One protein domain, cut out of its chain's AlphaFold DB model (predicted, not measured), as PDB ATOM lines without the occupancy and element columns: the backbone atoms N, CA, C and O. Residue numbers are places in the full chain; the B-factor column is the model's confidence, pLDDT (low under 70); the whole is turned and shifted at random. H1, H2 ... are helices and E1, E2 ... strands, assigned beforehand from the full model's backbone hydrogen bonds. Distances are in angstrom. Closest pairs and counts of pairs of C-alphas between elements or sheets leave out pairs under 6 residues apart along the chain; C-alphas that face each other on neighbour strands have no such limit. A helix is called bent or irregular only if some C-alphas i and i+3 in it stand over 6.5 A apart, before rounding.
ATOM      1  N   VAL A  39     -28.608  22.691  22.223       93.88
ATOM      2  CA  VAL A  39     -28.961  21.808  21.108       93.88
ATOM      3  C   VAL A  39     -29.507  20.478  21.617       93.88
ATOM      4  O   VAL A  39     -28.989  19.899  22.573       93.88
ATOM      5  N   TRP A  40     -30.514  19.958  20.927       94.25
ATOM      6  CA  TRP A  40     -31.052  18.616  21.097       94.25
ATOM      7  C   TRP A  40     -30.815  17.796  19.834       94.25
ATOM      8  O   TRP A  40     -30.781  18.310  18.716       94.25
ATOM      9  N   MET A  41     -30.652  16.488  20.008       94.38
ATOM     10  CA  MET A  41     -30.440  15.555  18.907       94.38
ATOM     11  C   MET A  41     -31.283  14.307  19.131       94.38
ATOM     12  O   MET A  41     -31.279  13.738  20.223       94.38
ATOM     13  N   ARG A  42     -31.982  13.855  18.091       94.69
ATOM     14  CA  ARG A  42     -32.728  12.592  18.085       94.69
ATOM     15  C   ARG A  42     -32.223  11.709  16.955       94.69
ATOM     16  O   ARG A  42     -31.929  12.201  15.873       94.69
ATOM     17  N   TYR A  43     -32.108  10.418  17.231       96.56
ATOM     18  CA  TYR A  43     -31.731   9.390  16.266       96.56
ATOM     19  C   TYR A  43     -32.134   8.018  16.803       96.56
ATOM     20  O   TYR A  43     -32.396   7.849  17.996       96.56
ATOM     21  N   ARG A  44     -32.168   7.022  15.921       96.50
ATOM     22  CA  ARG A  44     -32.309   5.611  16.294       96.50
ATOM     23  C   ARG A  44     -30.944   4.950  16.162       96.50
ATOM     24  O   ARG A  44     -30.367   4.973  15.077       96.50
ATOM     25  N   ARG A  45     -30.444   4.372  17.257       97.44
ATOM     26  CA  ARG A  45     -29.143   3.696  17.302       97.44
ATOM     27  C   ARG A  45     -29.306   2.185  17.235       97.44
ATOM     28  O   ARG A  45     -29.969   1.601  18.088       97.44
ATOM     29  N   THR A  46     -28.608   1.560  16.296       97.81
ATOM     30  CA  THR A  46     -28.310   0.125  16.331       97.81
ATOM     31  C   THR A  46     -26.879  -0.059  16.818       97.81
ATOM     32  O   THR A  46     -25.966   0.557  16.273       97.81
ATOM     33  N   THR A  47     -26.665  -0.909  17.823       96.44
ATOM     34  CA  THR A  47     -25.322  -1.252  18.315       96.44
ATOM     35  C   THR A  47     -25.020  -2.704  17.979       96.44
ATOM     36  O   THR A  47     -25.738  -3.597  18.418       96.44
ATOM     37  N   LEU A  48     -23.948  -2.935  17.224       94.94
ATOM     38  CA  LEU A  48     -23.385  -4.259  16.985       94.94
ATOM     39  C   LEU A  48     -22.169  -4.434  17.891       94.94
ATOM     40  O   LEU A  48     -21.283  -3.580  17.916       94.94
ATOM     41  N   VAL A  49     -22.128  -5.532  18.636       93.00
ATOM     42  CA  VAL A  49     -21.004  -5.888  19.508       93.00
ATOM     43  C   VAL A  49     -20.480  -7.232  19.039       93.00
ATOM     44  O   VAL A  49     -21.266  -8.157  18.821       93.00
ATOM     45  N   ALA A  50     -19.170  -7.327  18.837       89.50
ATOM     46  CA  ALA A  50     -18.559  -8.586  18.460       89.50
ATOM     47  C   ALA A  50     -18.691  -9.598  19.610       89.50
ATOM     48  O   ALA A  50     -18.611  -9.245  20.786       89.50
ATOM     49  N   ARG A  51     -18.923 -10.868  19.263       87.31
ATOM     50  CA  ARG A  51     -18.942 -11.966  20.246       87.31
ATOM     51  C   ARG A  51     -17.545 -12.251  20.794       87.31
ATOM     52  O   ARG A  51     -17.410 -12.643  21.947       87.31
ATOM     53  N   GLU A  52     -16.535 -12.030  19.958       82.31
ATOM     54  CA  GLU A  52     -15.117 -12.226  20.237       82.31
ATOM     55  C   GLU A  52     -14.334 -11.017  19.714       82.31
ATOM     56  O   GLU A  52     -14.666 -10.469  18.662       82.31
ATOM     57  N   GLY A  53     -13.297 -10.597  20.444       74.50
ATOM     58  CA  GLY A  53     -12.624  -9.319  20.208       74.50
ATOM     59  C   GLY A  53     -13.471  -8.148  20.721       74.50
ATOM     60  O   GLY A  53     -14.676  -8.096  20.517       74.50
ATOM     61  N   GLY A  54     -12.865  -7.195  21.433       84.94
ATOM     62  CA  GLY A  54     -13.572  -6.077  22.089       84.94
ATOM     63  C   GLY A  54     -14.146  -5.015  21.137       84.94
ATOM     64  O   GLY A  54     -14.220  -3.840  21.495       84.94
ATOM     65  N   GLU A  55     -14.490  -5.400  19.910       92.31
ATOM     66  CA  GLU A  55     -14.959  -4.510  18.858       92.31
ATOM     67  C   GLU A  55     -16.455  -4.231  18.988       92.31
ATOM     68  O   GLU A  55     -17.272  -5.106  19.288       92.31
ATOM     69  N   ARG A  56     -16.837  -2.987  18.704       93.94
ATOM     70  CA  ARG A  56     -18.243  -2.602  18.568       93.94
ATOM     71  C   ARG A  56     -18.425  -1.550  17.491       93.94
ATOM     72  O   ARG A  56     -17.520  -0.773  17.196       93.94
ATOM     73  N   MET A  57     -19.633  -1.489  16.959       95.12
ATOM     74  CA  MET A  57     -20.053  -0.489  15.994       95.12
ATOM     75  C   MET A  57     -21.423   0.052  16.378       95.12
ATOM     76  O   MET A  57     -22.299  -0.695  16.809       95.12
ATOM     77  N   THR A  58     -21.620   1.353  16.207       96.44
ATOM     78  CA  THR A  58     -22.938   1.983  16.317       96.44
ATOM     79  C   THR A  58     -23.344   2.571  14.977       96.44
ATOM     80  O   THR A  58     -22.509   3.170  14.302       96.44
ATOM     81  N   ILE A  59     -24.617   2.421  14.625       97.12
ATOM     82  CA  ILE A  59     -25.239   2.978  13.424       97.12
ATOM     83  C   ILE A  59     -26.381   3.879  13.882       97.12
ATOM     84  O   ILE A  59     -27.366   3.392  14.440       97.12
ATOM     85  N   ASP A  60     -26.240   5.179  13.652       97.25
ATOM     86  CA  ASP A  60     -27.234   6.187  14.006       97.25
ATOM     87  C   ASP A  60     -27.962   6.657  12.748       97.25
ATOM     88  O   ASP A  60     -27.329   7.194  11.839       97.25
ATOM     89  N   ARG A  61     -29.284   6.463  12.710       97.12
ATOM     90  CA  ARG A  61     -30.156   6.811  11.573       97.12
ATOM     91  C   ARG A  61     -31.319   7.708  11.983       97.12
ATOM     92  O   ARG A  61     -31.679   7.740  13.166       97.12
ATOM     93  N   GLY A  62     -31.935   8.376  11.005       96.94
ATOM     94  CA  GLY A  62     -33.039   9.314  11.235       96.94
ATOM     95  C   GLY A  62     -32.606  10.467  12.138       96.94
ATOM     96  O   GLY A  62     -33.223  10.714  13.178       96.94
ATOM     97  N   LEU A  63     -31.468  11.079  11.799       97.19
ATOM     98  CA  LEU A  63     -30.837  12.135  12.584       97.19
ATOM     99  C   LEU A  63     -31.650  13.427  12.477       97.19
ATOM    100  O   LEU A  63     -31.913  13.938  11.392       97.19
ATOM    101  N   VAL A  64     -32.018  13.974  13.632       97.44
ATOM    102  CA  VAL A  64     -32.725  15.250  13.746       97.44
ATOM    103  C   VAL A  64     -31.995  16.122  14.755       97.44
ATOM    104  O   VAL A  64     -31.885  15.754  15.927       97.44
ATOM    105  N   PHE A  65     -31.504  17.269  14.301       96.38
ATOM    106  CA  PHE A  65     -30.891  18.308  15.122       96.38
ATOM    107  C   PHE A  65     -31.919  19.400  15.393       96.38
ATOM    108  O   PHE A  65     -32.630  19.810  14.481       96.38
ATOM    109  N   MET A  66     -32.030  19.854  16.638       95.88
ATOM    110  CA  MET A  66     -33.015  20.858  17.043       95.88
ATOM    111  C   MET A  66     -32.375  21.853  17.999       95.88
ATOM    112  O   MET A  66     -31.561  21.468  18.835       95.88
ATOM    113  N   ASP A  67     -32.796  23.104  17.931       94.00
ATOM    114  CA  ASP A  67     -32.569  24.103  18.969       94.00
ATOM    115  C   ASP A  67     -33.837  24.950  19.168       94.00
ATOM    116  O   ASP A  67     -34.903  24.623  18.648       94.00
ATOM    117  N   ALA A  68     -33.741  26.031  19.944       90.50
ATOM    118  CA  ALA A  68     -34.871  26.925  20.186       90.50
ATOM    119  C   ALA A  68     -35.342  27.685  18.928       90.50
ATOM    120  O   ALA A  68     -36.445  28.221  18.921       90.50
ATOM    121  N   SER A  69     -34.510  27.760  17.883       87.75
ATOM    122  CA  SER A  69     -34.779  28.494  16.643       87.75
ATOM    123  C   SER A  69     -35.319  27.617  15.514       87.75
ATOM    124  O   SER A  69     -35.968  28.131  14.605       87.75
ATOM    125  N   GLY A  70     -35.088  26.302  15.558       91.75
ATOM    126  CA  GLY A  70     -35.592  25.419  14.520       91.75
ATOM    127  C   GLY A  70     -35.084  23.985  14.568       91.75
ATOM    128  O   GLY A  70     -34.634  23.460  15.585       91.75
ATOM    129  N   THR A  71     -35.233  23.306  13.431       95.38
ATOM    130  CA  THR A  71     -34.896  21.892  13.257       95.38
ATOM    131  C   THR A  71     -34.192  21.679  11.921       95.38
ATOM    132  O   THR A  71     -34.651  22.162  10.892       95.38
ATOM    133  N   CYS A  72     -33.117  20.897  11.935       95.31
ATOM    134  CA  CYS A  72     -32.436  20.374  10.757       95.31
ATOM    135  C   CYS A  72     -32.590  18.847  10.754       95.31
ATOM    136  O   CYS A  72     -32.175  18.166  11.697       95.31
ATOM    137  N   ARG A  73     -33.243  18.307   9.722       96.62
ATOM    138  CA  ARG A  73     -33.400  16.861   9.527       96.62
ATOM    139  C   ARG A  73     -32.389  16.401   8.493       96.62
ATOM    140  O   ARG A  73     -32.299  17.007   7.433       96.62
ATOM    141  N   ILE A  74     -31.661  15.343   8.815       96.31
ATOM    142  CA  ILE A  74     -30.793  14.659   7.862       96.31
ATOM    143  C   ILE A  74     -31.637  13.636   7.105       96.31
ATOM    144  O   ILE A  74     -32.553  13.057   7.692       96.31
ATOM    145  N   ASP A  75     -31.316  13.433   5.829       95.62
ATOM    146  CA  ASP A  75     -31.935  12.409   4.990       95.62
ATOM    147  C   ASP A  75     -31.925  11.030   5.685       95.62
ATOM    148  O   ASP A  75     -30.940  10.650   6.329       95.62
ATOM    149  N   ASP A  76     -33.038  10.297   5.590       93.69
ATOM    150  CA  ASP A  76     -33.213   9.003   6.258       93.69
ATOM    151  C   ASP A  76     -32.307   7.903   5.667       93.69
ATOM    152  O   ASP A  76     -32.013   6.926   6.367       93.69
ATOM    153  N   ASP A  77     -31.810   8.086   4.438       94.31
ATOM    154  CA  ASP A  77     -30.845   7.200   3.778       94.31
ATOM    155  C   ASP A  77     -29.396   7.457   4.235       94.31
ATOM    156  O   ASP A  77     -28.489   6.665   3.953       94.31
ATOM    157  N   LEU A  78     -29.158   8.532   4.996       94.94
ATOM    158  CA  LEU A  78     -27.853   8.860   5.559       94.94
ATOM    159  C   LEU A  78     -27.742   8.418   7.020       94.94
ATOM    160  O   LEU A  78     -28.620   8.622   7.862       94.94
ATOM    161  N   VAL A  79     -26.590   7.835   7.351       95.31
ATOM    162  CA  VAL A  79     -26.302   7.323   8.694       95.31
ATOM    163  C   VAL A  79     -24.936   7.772   9.187       95.31
ATOM    164  O   VAL A  79     -23.986   7.922   8.419       95.31
ATOM    165  N   ILE A  80     -24.811   7.931  10.505       95.31
ATOM    166  CA  ILE A  80     -23.508   8.071  11.157       95.31
ATOM    167  C   ILE A  80     -23.106   6.709  11.706       95.31
ATOM    168  O   ILE A  80     -23.740   6.182  12.621       95.31
ATOM    169  N   VAL A  81     -22.019   6.166  11.164       95.06
ATOM    170  CA  VAL A  81     -21.390   4.942  11.658       95.06
ATOM    171  C   VAL A  81     -20.179   5.310  12.506       95.06
ATOM    172  O   VAL A  81     -19.317   6.075  12.076       95.06
ATOM    173  N   GLU A  82     -20.108   4.760  13.713       93.50
ATOM    174  CA  GLU A  82     -18.947   4.877  14.597       93.50
ATOM    175  C   GLU A  82     -18.445   3.472  14.925       93.50
ATOM    176  O   GLU A  82     -19.170   2.666  15.516       93.50
ATOM    177  N   THR A  83     -17.210   3.178  14.533       93.38
ATOM    178  CA  THR A  83     -16.510   1.939  14.873       93.38
ATOM    179  C   THR A  83     -15.596   2.175  16.070       93.38
ATOM    180  O   THR A  83     -14.997   3.237  16.238       93.38
ATOM    181  N   LYS A  84     -15.509   1.178  16.946       91.44
ATOM    182  CA  LYS A  84     -14.588   1.144  18.079       91.44
ATOM    183  C   LYS A  84     -13.850  -0.178  18.033       91.44
ATOM    184  O   LYS A  84     -14.401  -1.213  18.400       91.44
ATOM    185  N   SER A  85     -12.615  -0.114  17.564       85.50
ATOM    186  CA  SER A  85     -11.653  -1.209  17.550       85.50
ATOM    187  C   SER A  85     -10.346  -0.695  18.154       85.50
ATOM    188  O   SER A  85     -10.065   0.502  18.087       85.50
ATOM    189  N   GLY A  86      -9.555  -1.575  18.775       77.69
ATOM    190  CA  GLY A  86      -8.338  -1.156  19.487       77.69
ATOM    191  C   GLY A  86      -7.346  -0.391  18.602       77.69
ATOM    192  O   GLY A  86      -6.733   0.563  19.064       77.69
ATOM    193  N   ASN A  87      -7.259  -0.758  17.315       79.19
ATOM    194  CA  ASN A  87      -6.268  -0.235  16.366       79.19
ATOM    195  C   ASN A  87      -6.884   0.280  15.043       79.19
ATOM    196  O   ASN A  87      -6.207   0.258  14.016       79.19
ATOM    197  N   ALA A  88      -8.168   0.670  15.013       76.81
ATOM    198  CA  ALA A  88      -8.876   1.096  13.785       76.81
ATOM    199  C   ALA A  88      -8.793   0.079  12.612       76.81
ATOM    200  O   ALA A  88      -8.801   0.430  11.424       76.81
ATOM    201  N   ASN A  89      -8.672  -1.208  12.945       82.50
ATOM    202  CA  ASN A  89      -8.475  -2.302  11.992       82.50
ATOM    203  C   ASN A  89      -9.411  -3.489  12.253       82.50
ATOM    204  O   ASN A  89      -9.079  -4.635  11.935       82.50
ATOM    205  N   GLY A  90     -10.571  -3.207  12.841       86.88
ATOM    206  CA  GLY A  90     -11.582  -4.218  13.093       86.88
ATOM    207  C   GLY A  90     -12.295  -4.672  11.828       86.88
ATOM    208  O   GLY A  90     -12.073  -4.147  10.730       86.88
ATOM    209  N   ILE A  91     -13.179  -5.656  11.976       90.44
ATOM    210  CA  ILE A  91     -13.926  -6.233  10.845       90.44
ATOM    211  C   ILE A  91     -14.750  -5.147  10.141       90.44
ATOM    212  O   ILE A  91     -14.683  -5.009   8.919       90.44
ATOM    213  N   ALA A  92     -15.462  -4.329  10.918       91.75
ATOM    214  CA  ALA A  92     -16.247  -3.214  10.395       91.75
ATOM    215  C   ALA A  92     -15.375  -2.192   9.645       91.75
ATOM    216  O   ALA A  92     -15.743  -1.758   8.556       91.75
ATOM    217  N   ASP A  93     -14.191  -1.862  10.175       91.81
ATOM    218  CA  ASP A  93     -13.270  -0.917   9.535       91.81
ATOM    219  C   ASP A  93     -12.786  -1.436   8.170       91.81
ATOM    220  O   ASP A  93     -12.710  -0.678   7.201       91.81
ATOM    221  N   LYS A  94     -12.484  -2.738   8.068       91.75
ATOM    222  CA  LYS A  94     -12.075  -3.386   6.809       91.75
ATOM    223  C   LYS A  94     -13.195  -3.366   5.769       91.75
ATOM    224  O   LYS A  94     -12.931  -3.020   4.621       91.75
ATOM    225  N   ILE A  95     -14.425  -3.689   6.174       93.75
ATOM    226  CA  ILE A  95     -15.599  -3.673   5.288       93.75
ATOM    227  C   ILE A  95     -15.869  -2.253   4.782       93.75
ATOM    228  O   ILE A  95     -15.989  -2.048   3.578       93.75
ATOM    229  N   LEU A  96     -15.904  -1.259   5.675       94.06
ATOM    230  CA  LEU A  96     -16.136   0.138   5.296       94.06
ATOM    231  C   LEU A  96     -15.072   0.639   4.312       94.06
ATOM    232  O   LEU A  96     -15.416   1.246   3.302       94.06
ATOM    233  N   ARG A  97     -13.791   0.313   4.541       93.81
ATOM    234  CA  ARG A  97     -12.709   0.642   3.597       93.81
ATOM    235  C   ARG A  97     -12.887  -0.023   2.234       93.81
ATOM    236  O   ARG A  97     -12.653   0.637   1.227       93.81
ATOM    237  N   ALA A  98     -13.305  -1.288   2.190       96.25
ATOM    238  CA  ALA A  98     -13.580  -1.994   0.936       96.25
ATOM    239  C   ALA A  98     -14.768  -1.384   0.165       96.25
ATOM    240  O   ALA A  98     -14.786  -1.421  -1.059       96.25
ATOM    241  N   LEU A  99     -15.720  -0.767   0.871       95.62
ATOM    242  CA  LEU A  99     -16.834   0.004   0.301       95.62
ATOM    243  C   LEU A  99     -16.473   1.474   0.003       95.62
ATOM    244  O   LEU A  99     -17.362   2.301  -0.204       95.62
ATOM    245  N   HIS A 100     -15.182   1.822   0.030       94.00
ATOM    246  CA  HIS A 100     -14.666   3.185  -0.152       94.00
ATOM    247  C   HIS A 100     -15.228   4.217   0.846       94.00
ATOM    248  O   HIS A 100     -15.201   5.425   0.606       94.00
ATOM    249  N   GLN A 101     -15.704   3.754   2.005       93.06
ATOM    250  CA  GLN A 101     -16.173   4.602   3.094       93.06
ATOM    251  C   GLN A 101     -15.033   4.878   4.067       93.06
ATOM    252  O   GLN A 101     -14.701   4.075   4.940       93.06
ATOM    253  N   HIS A 102     -14.421   6.049   3.908       89.94
ATOM    254  CA  HIS A 102     -13.327   6.495   4.764       89.94
ATOM    255  C   HIS A 102     -13.825   7.309   5.972       89.94
ATOM    256  O   HIS A 102     -14.786   8.085   5.834       89.94
ATOM    257  N   PRO A 103     -13.155   7.187   7.139       90.06
ATOM    258  CA  PRO A 103     -13.481   7.958   8.333       90.06
ATOM    259  C   PRO A 103     -13.501   9.464   8.082       90.06
ATOM    260  O   PRO A 103     -12.697  10.004   7.322       90.06
ATOM    261  N   THR A 104     -14.405  10.152   8.775       90.12
ATOM    262  CA  THR A 104     -14.441  11.615   8.797       90.12
ATOM    263  C   THR A 104     -13.875  12.088  10.129       90.12
ATOM    264  O   THR A 104     -14.552  12.037  11.154       90.12
ATOM    265  N   ASN A 105     -12.610  12.506  10.128       81.56
ATOM    266  CA  ASN A 105     -11.902  12.878  11.353       81.56
ATOM    267  C   ASN A 105     -12.502  14.137  11.999       81.56
ATOM    268  O   ASN A 105     -12.903  15.072  11.309       81.56
ATOM    269  N   GLY A 106     -12.526  14.176  13.335       75.62
ATOM    270  CA  GLY A 106     -12.920  15.366  14.100       75.62
ATOM    271  C   GLY A 106     -14.410  15.732  14.039       75.62
ATOM    272  O   GLY A 106     -14.781  16.828  14.457       75.62
ATOM    273  N   ALA A 107     -15.269  14.843  13.536       82.81
ATOM    274  CA  ALA A 107     -16.708  15.068  13.462       82.81
ATOM    275  C   ALA A 107     -17.410  14.600  14.749       82.81
ATOM    276  O   ALA A 107     -17.693  13.418  14.930       82.81
ATOM    277  N   SER A 108     -17.715  15.536  15.650       90.81
ATOM    278  CA  SER A 108     -18.641  15.289  16.763       90.81
ATOM    279  C   SER A 108     -20.064  15.625  16.334       90.81
ATOM    280  O   SER A 108     -20.284  16.674  15.729       90.81
ATOM    281  N   LYS A 109     -21.038  14.787  16.708       93.62
ATOM    282  CA  LYS A 109     -22.465  15.057  16.471       93.62
ATOM    283  C   LYS A 109     -22.892  16.414  17.027       93.62
ATOM    284  O   LYS A 109     -23.613  17.130  16.353       93.62
ATOM    285  N   TYR A 110     -22.378  16.783  18.203       94.38
ATOM    286  CA  TYR A 110     -22.631  18.082  18.827       94.38
ATOM    287  C   TYR A 110     -22.098  19.248  17.984       94.38
ATOM    288  O   TYR A 110     -22.801  20.216  17.726       94.38
ATOM    289  N   CYS A 111     -20.855  19.161  17.505       94.12
ATOM    290  CA  CYS A 111     -20.281  20.239  16.697       94.12
ATOM    291  C   CYS A 111     -20.969  20.344  15.329       94.12
ATOM    292  O   CYS A 111     -21.197  21.445  14.832       94.12
ATOM    293  N   VAL A 112     -21.298  19.197  14.725       94.38
ATOM    294  CA  VAL A 112     -22.033  19.129  13.458       94.38
ATOM    295  C   VAL A 112     -23.435  19.707  13.617       94.38
ATOM    296  O   VAL A 112     -23.832  20.500  12.773       94.38
ATOM    297  N   SER A 113     -24.157  19.381  14.693       95.25
ATOM    298  CA  SER A 113     -25.505  19.907  14.922       95.25
ATOM    299  C   SER A 113     -25.499  21.420  15.123       95.25
ATOM    300  O   SER A 113     -26.283  22.110  14.482       95.25
ATOM    301  N   LEU A 114     -24.567  21.955  15.919       94.69
ATOM    302  CA  LEU A 114     -24.402  23.402  16.076       94.69
ATOM    303  C   LEU A 114     -24.111  24.098  14.743       94.69
ATOM    304  O   LEU A 114     -24.670  25.156  14.467       94.69
ATOM    305  N   ALA A 115     -23.237  23.524  13.913       94.31
ATOM    306  CA  ALA A 115     -22.923  24.093  12.608       94.31
ATOM    307  C   ALA A 115     -24.117  24.024  11.651       94.31
ATOM    308  O   ALA A 115     -24.426  25.030  11.024       94.31
ATOM    309  N   ALA A 116     -24.808  22.885  11.574       94.25
ATOM    310  CA  ALA A 116     -25.975  22.690  10.715       94.25
ATOM    311  C   ALA A 116     -27.143  23.622  11.088       94.25
ATOM    312  O   ALA A 116     -27.848  24.110  10.211       94.25
ATOM    313  N   LEU A 117     -27.305  23.920  12.382       94.06
ATOM    314  CA  LEU A 117     -28.290  24.875  12.904       94.06
ATOM    315  C   LEU A 117     -27.813  26.341  12.848       94.06
ATOM    316  O   LEU A 117     -28.499  27.235  13.329       94.06
ATOM    317  N   GLY A 118     -26.627  26.621  12.296       91.94
ATOM    318  CA  GLY A 118     -26.111  27.990  12.167       91.94
ATOM    319  C   GLY A 118     -25.681  28.647  13.488       91.94
ATOM    320  O   GLY A 118     -25.522  29.863  13.546       91.94
ATOM    321  N   ARG A 119     -25.448  27.867  14.552       91.00
ATOM    322  CA  ARG A 119     -25.078  28.358  15.895       91.00
ATOM    323  C   ARG A 119     -23.605  28.729  16.047       91.00
ATOM    324  O   ARG A 119     -23.211  29.274  17.075       91.00
ATOM    325  N   VAL A 120     -22.774  28.425  15.051       90.69
ATOM    326  CA  VAL A 120     -21.336  28.723  15.064       90.69
ATOM    327  C   VAL A 120     -20.887  29.336  13.743       90.69
ATOM    328  O   VAL A 120     -21.190  28.826  12.669       90.69
ATOM    329  N   GLY A 121     -20.090  30.405  13.816       86.69
ATOM    330  CA  GLY A 121     -19.563  31.085  12.624       86.69
ATOM    331  C   GLY A 121     -18.361  30.392  11.965       86.69
ATOM    332  O   GLY A 121     -18.036  30.682  10.816       86.69
ATOM    333  N   LYS A 122     -17.676  29.474  12.664       89.94
ATOM    334  CA  LYS A 122     -16.493  28.759  12.151       89.94
ATOM    335  C   LYS A 122     -16.703  27.248  12.208       89.94
ATOM    336  O   LYS A 122     -16.652  26.654  13.279       89.94
ATOM    337  N   TYR A 123     -16.852  26.622  11.043       92.81
ATOM    338  CA  TYR A 123     -17.075  25.174  10.915       92.81
ATOM    339  C   TYR A 123     -16.257  24.528   9.783       92.81
ATOM    340  O   TYR A 123     -16.557  23.416   9.360       92.81
ATOM    341  N   ASN A 124     -15.177  25.168   9.314       91.62
ATOM    342  CA  ASN A 124     -14.348  24.662   8.204       91.62
ATOM    343  C   ASN A 124     -13.844  23.225   8.426       91.62
ATOM    344  O   ASN A 124     -13.846  22.416   7.503       91.62
ATOM    345  N   LYS A 125     -13.473  22.887   9.668       91.31
ATOM    346  CA  LYS A 125     -13.038  21.530  10.045       91.31
ATOM    347  C   LYS A 125     -14.157  20.486   9.930       91.31
ATOM    348  O   LYS A 125     -13.868  19.304   9.806       91.31
ATOM    349  N   LEU A 126     -15.415  20.920   9.970       93.50
ATOM    350  CA  LEU A 126     -16.604  20.070   9.922       93.50
ATOM    351  C   LEU A 126     -17.177  19.939   8.507       93.50
ATOM    352  O   LEU A 126     -18.054  19.106   8.296       93.50
ATOM    353  N   LEU A 127     -16.681  20.711   7.528       93.50
ATOM    354  CA  LEU A 127     -17.168  20.682   6.142       93.50
ATOM    355  C   LEU A 127     -17.234  19.273   5.535       93.50
ATOM    356  O   LEU A 127     -18.232  18.990   4.876       93.50
ATOM    357  N   PRO A 128     -16.254  18.367   5.744       93.94
ATOM    358  CA  PRO A 128     -16.367  17.006   5.223       93.94
ATOM    359  C   PRO A 128     -17.584  16.253   5.775       93.94
ATOM    360  O   PRO A 128     -18.263  15.562   5.023       93.94
ATOM    361  N   ALA A 129     -17.887  16.412   7.068       94.44
ATOM    362  CA  ALA A 129     -19.046  15.784   7.698       94.44
ATOM    363  C   ALA A 129     -20.355  16.441   7.248       94.44
ATOM    364  O   ALA A 129     -21.285  15.738   6.877       94.44
ATOM    365  N   LEU A 130     -20.403  17.777   7.219       94.31
ATOM    366  CA  LEU A 130     -21.587  18.529   6.791       94.31
ATOM    367  C   LEU A 130     -21.953  18.224   5.335       94.31
ATOM    368  O   LEU A 130     -23.124  18.059   5.039       94.31
ATOM    369  N   ARG A 131     -20.967  18.087   4.440       94.25
ATOM    370  CA  ARG A 131     -21.207  17.713   3.035       94.25
ATOM    371  C   ARG A 131     -21.739  16.292   2.891       94.25
ATOM    372  O   ARG A 131     -22.658  16.077   2.119       94.25
ATOM    373  N   LYS A 132     -21.178  15.327   3.629       93.62
ATOM    374  CA  LYS A 132     -21.668  13.937   3.612       93.62
ATOM    375  C   LYS A 132     -23.093  13.808   4.147       93.62
ATOM    376  O   LYS A 132     -23.798  12.900   3.737       93.62
ATOM    377  N   LEU A 133     -23.477  14.679   5.078       93.69
ATOM    378  CA  LEU A 133     -24.809  14.715   5.682       93.69
ATOM    379  C   LEU A 133     -25.785  15.650   4.951       93.69
ATOM    380  O   LEU A 133     -26.900  15.813   5.426       93.69
ATOM    381  N   ASP A 134     -25.344  16.302   3.871       94.31
ATOM    382  CA  ASP A 134     -26.072  17.377   3.182       94.31
ATOM    383  C   ASP A 134     -26.667  18.436   4.135       94.31
ATOM    384  O   ASP A 134     -27.808  18.871   4.037       94.31
TER     385      ASP A 134
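AT A GLANCE: This is residues 39 to 134 of the 144 residues of the protein "VTC domain" of Pseudomonas aeruginosa (UniProt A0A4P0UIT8). A long, twisted sheet is built on the hairpin E1 and E2, with E3 and E4 along the other side of E2; H1 packs over E4, H2 over E2, and H3 packs on H2. The 96 printed residues include four named strands, then three named helices; the class is mixed and the sheet branched, antiparallel. It is only just compact, close to loose (radius of gyration of the C-alphas 14.5 A), and elongated, spanning 45 by 25 by 22 A.

HOW THE PARTS SIT: Begin at E1, residues 40 to 49, and E2, residues 56 to 66, an antiparallel hairpin; N 40 and O 66 are 2.8 A apart, within hydrogen-bond range. E1 bends by 57 degrees at residue 44, E2 by 68 degrees at residue 62. On the other side of E2, find E3, residues 71 to 73, beside residues 64 to 66, and E4, residues 79 to 84, beside residues 56 to 61. E2 and E3 are an antiparallel hairpin, with N 65 and O 72 within hydrogen-bond range at 2.8 A; E2 and E4 are antiparallel, with N 58 and O 82 within range at 2.9 A. E1, E2 and E3 form a meander, each strand the antiparallel neighbour of the one before. H1, residues 91 to 98, is on the sheet at a height of 10.6 A; its closest C-alphas to E4 are Ala 92 and Thr 83, 6.8 A. H2, residues 109 to 116, is on it at 8.4 A; its closest to E2 are Ser 113 and Phe 65, 5.6 A. H3, residues 124 to 132, is not on the sheet but touches H2, about perpendicular at 89 degrees, closest at Val 112 and Leu 126, 6.5 A. Every O i to N i+4 pair is within range in H1 and H2, 3 of 5 in H3, which is irregular: C-alphas 125 and 128 are 7.4 A apart.

IN THESE COORDINATES: Find C-alpha 40 at (-31.052, 18.616, 21.097); E1 runs 26.5 A from there. E2 spans 27.8 A, E3 6.4 A, E4 16.2 A, H1 10.8 A, H2 10.2 A and H3 13.8 A, ending at C-alpha 132 at (-21.668, 13.937, 3.612).

THE WHOLE: The C-alphas farthest apart, of Glu 52 and Ser 69, are 45.4 A apart. The printed part has no cut and no long link; its mean pLDDT is 92.2, and no printed residue is under 70.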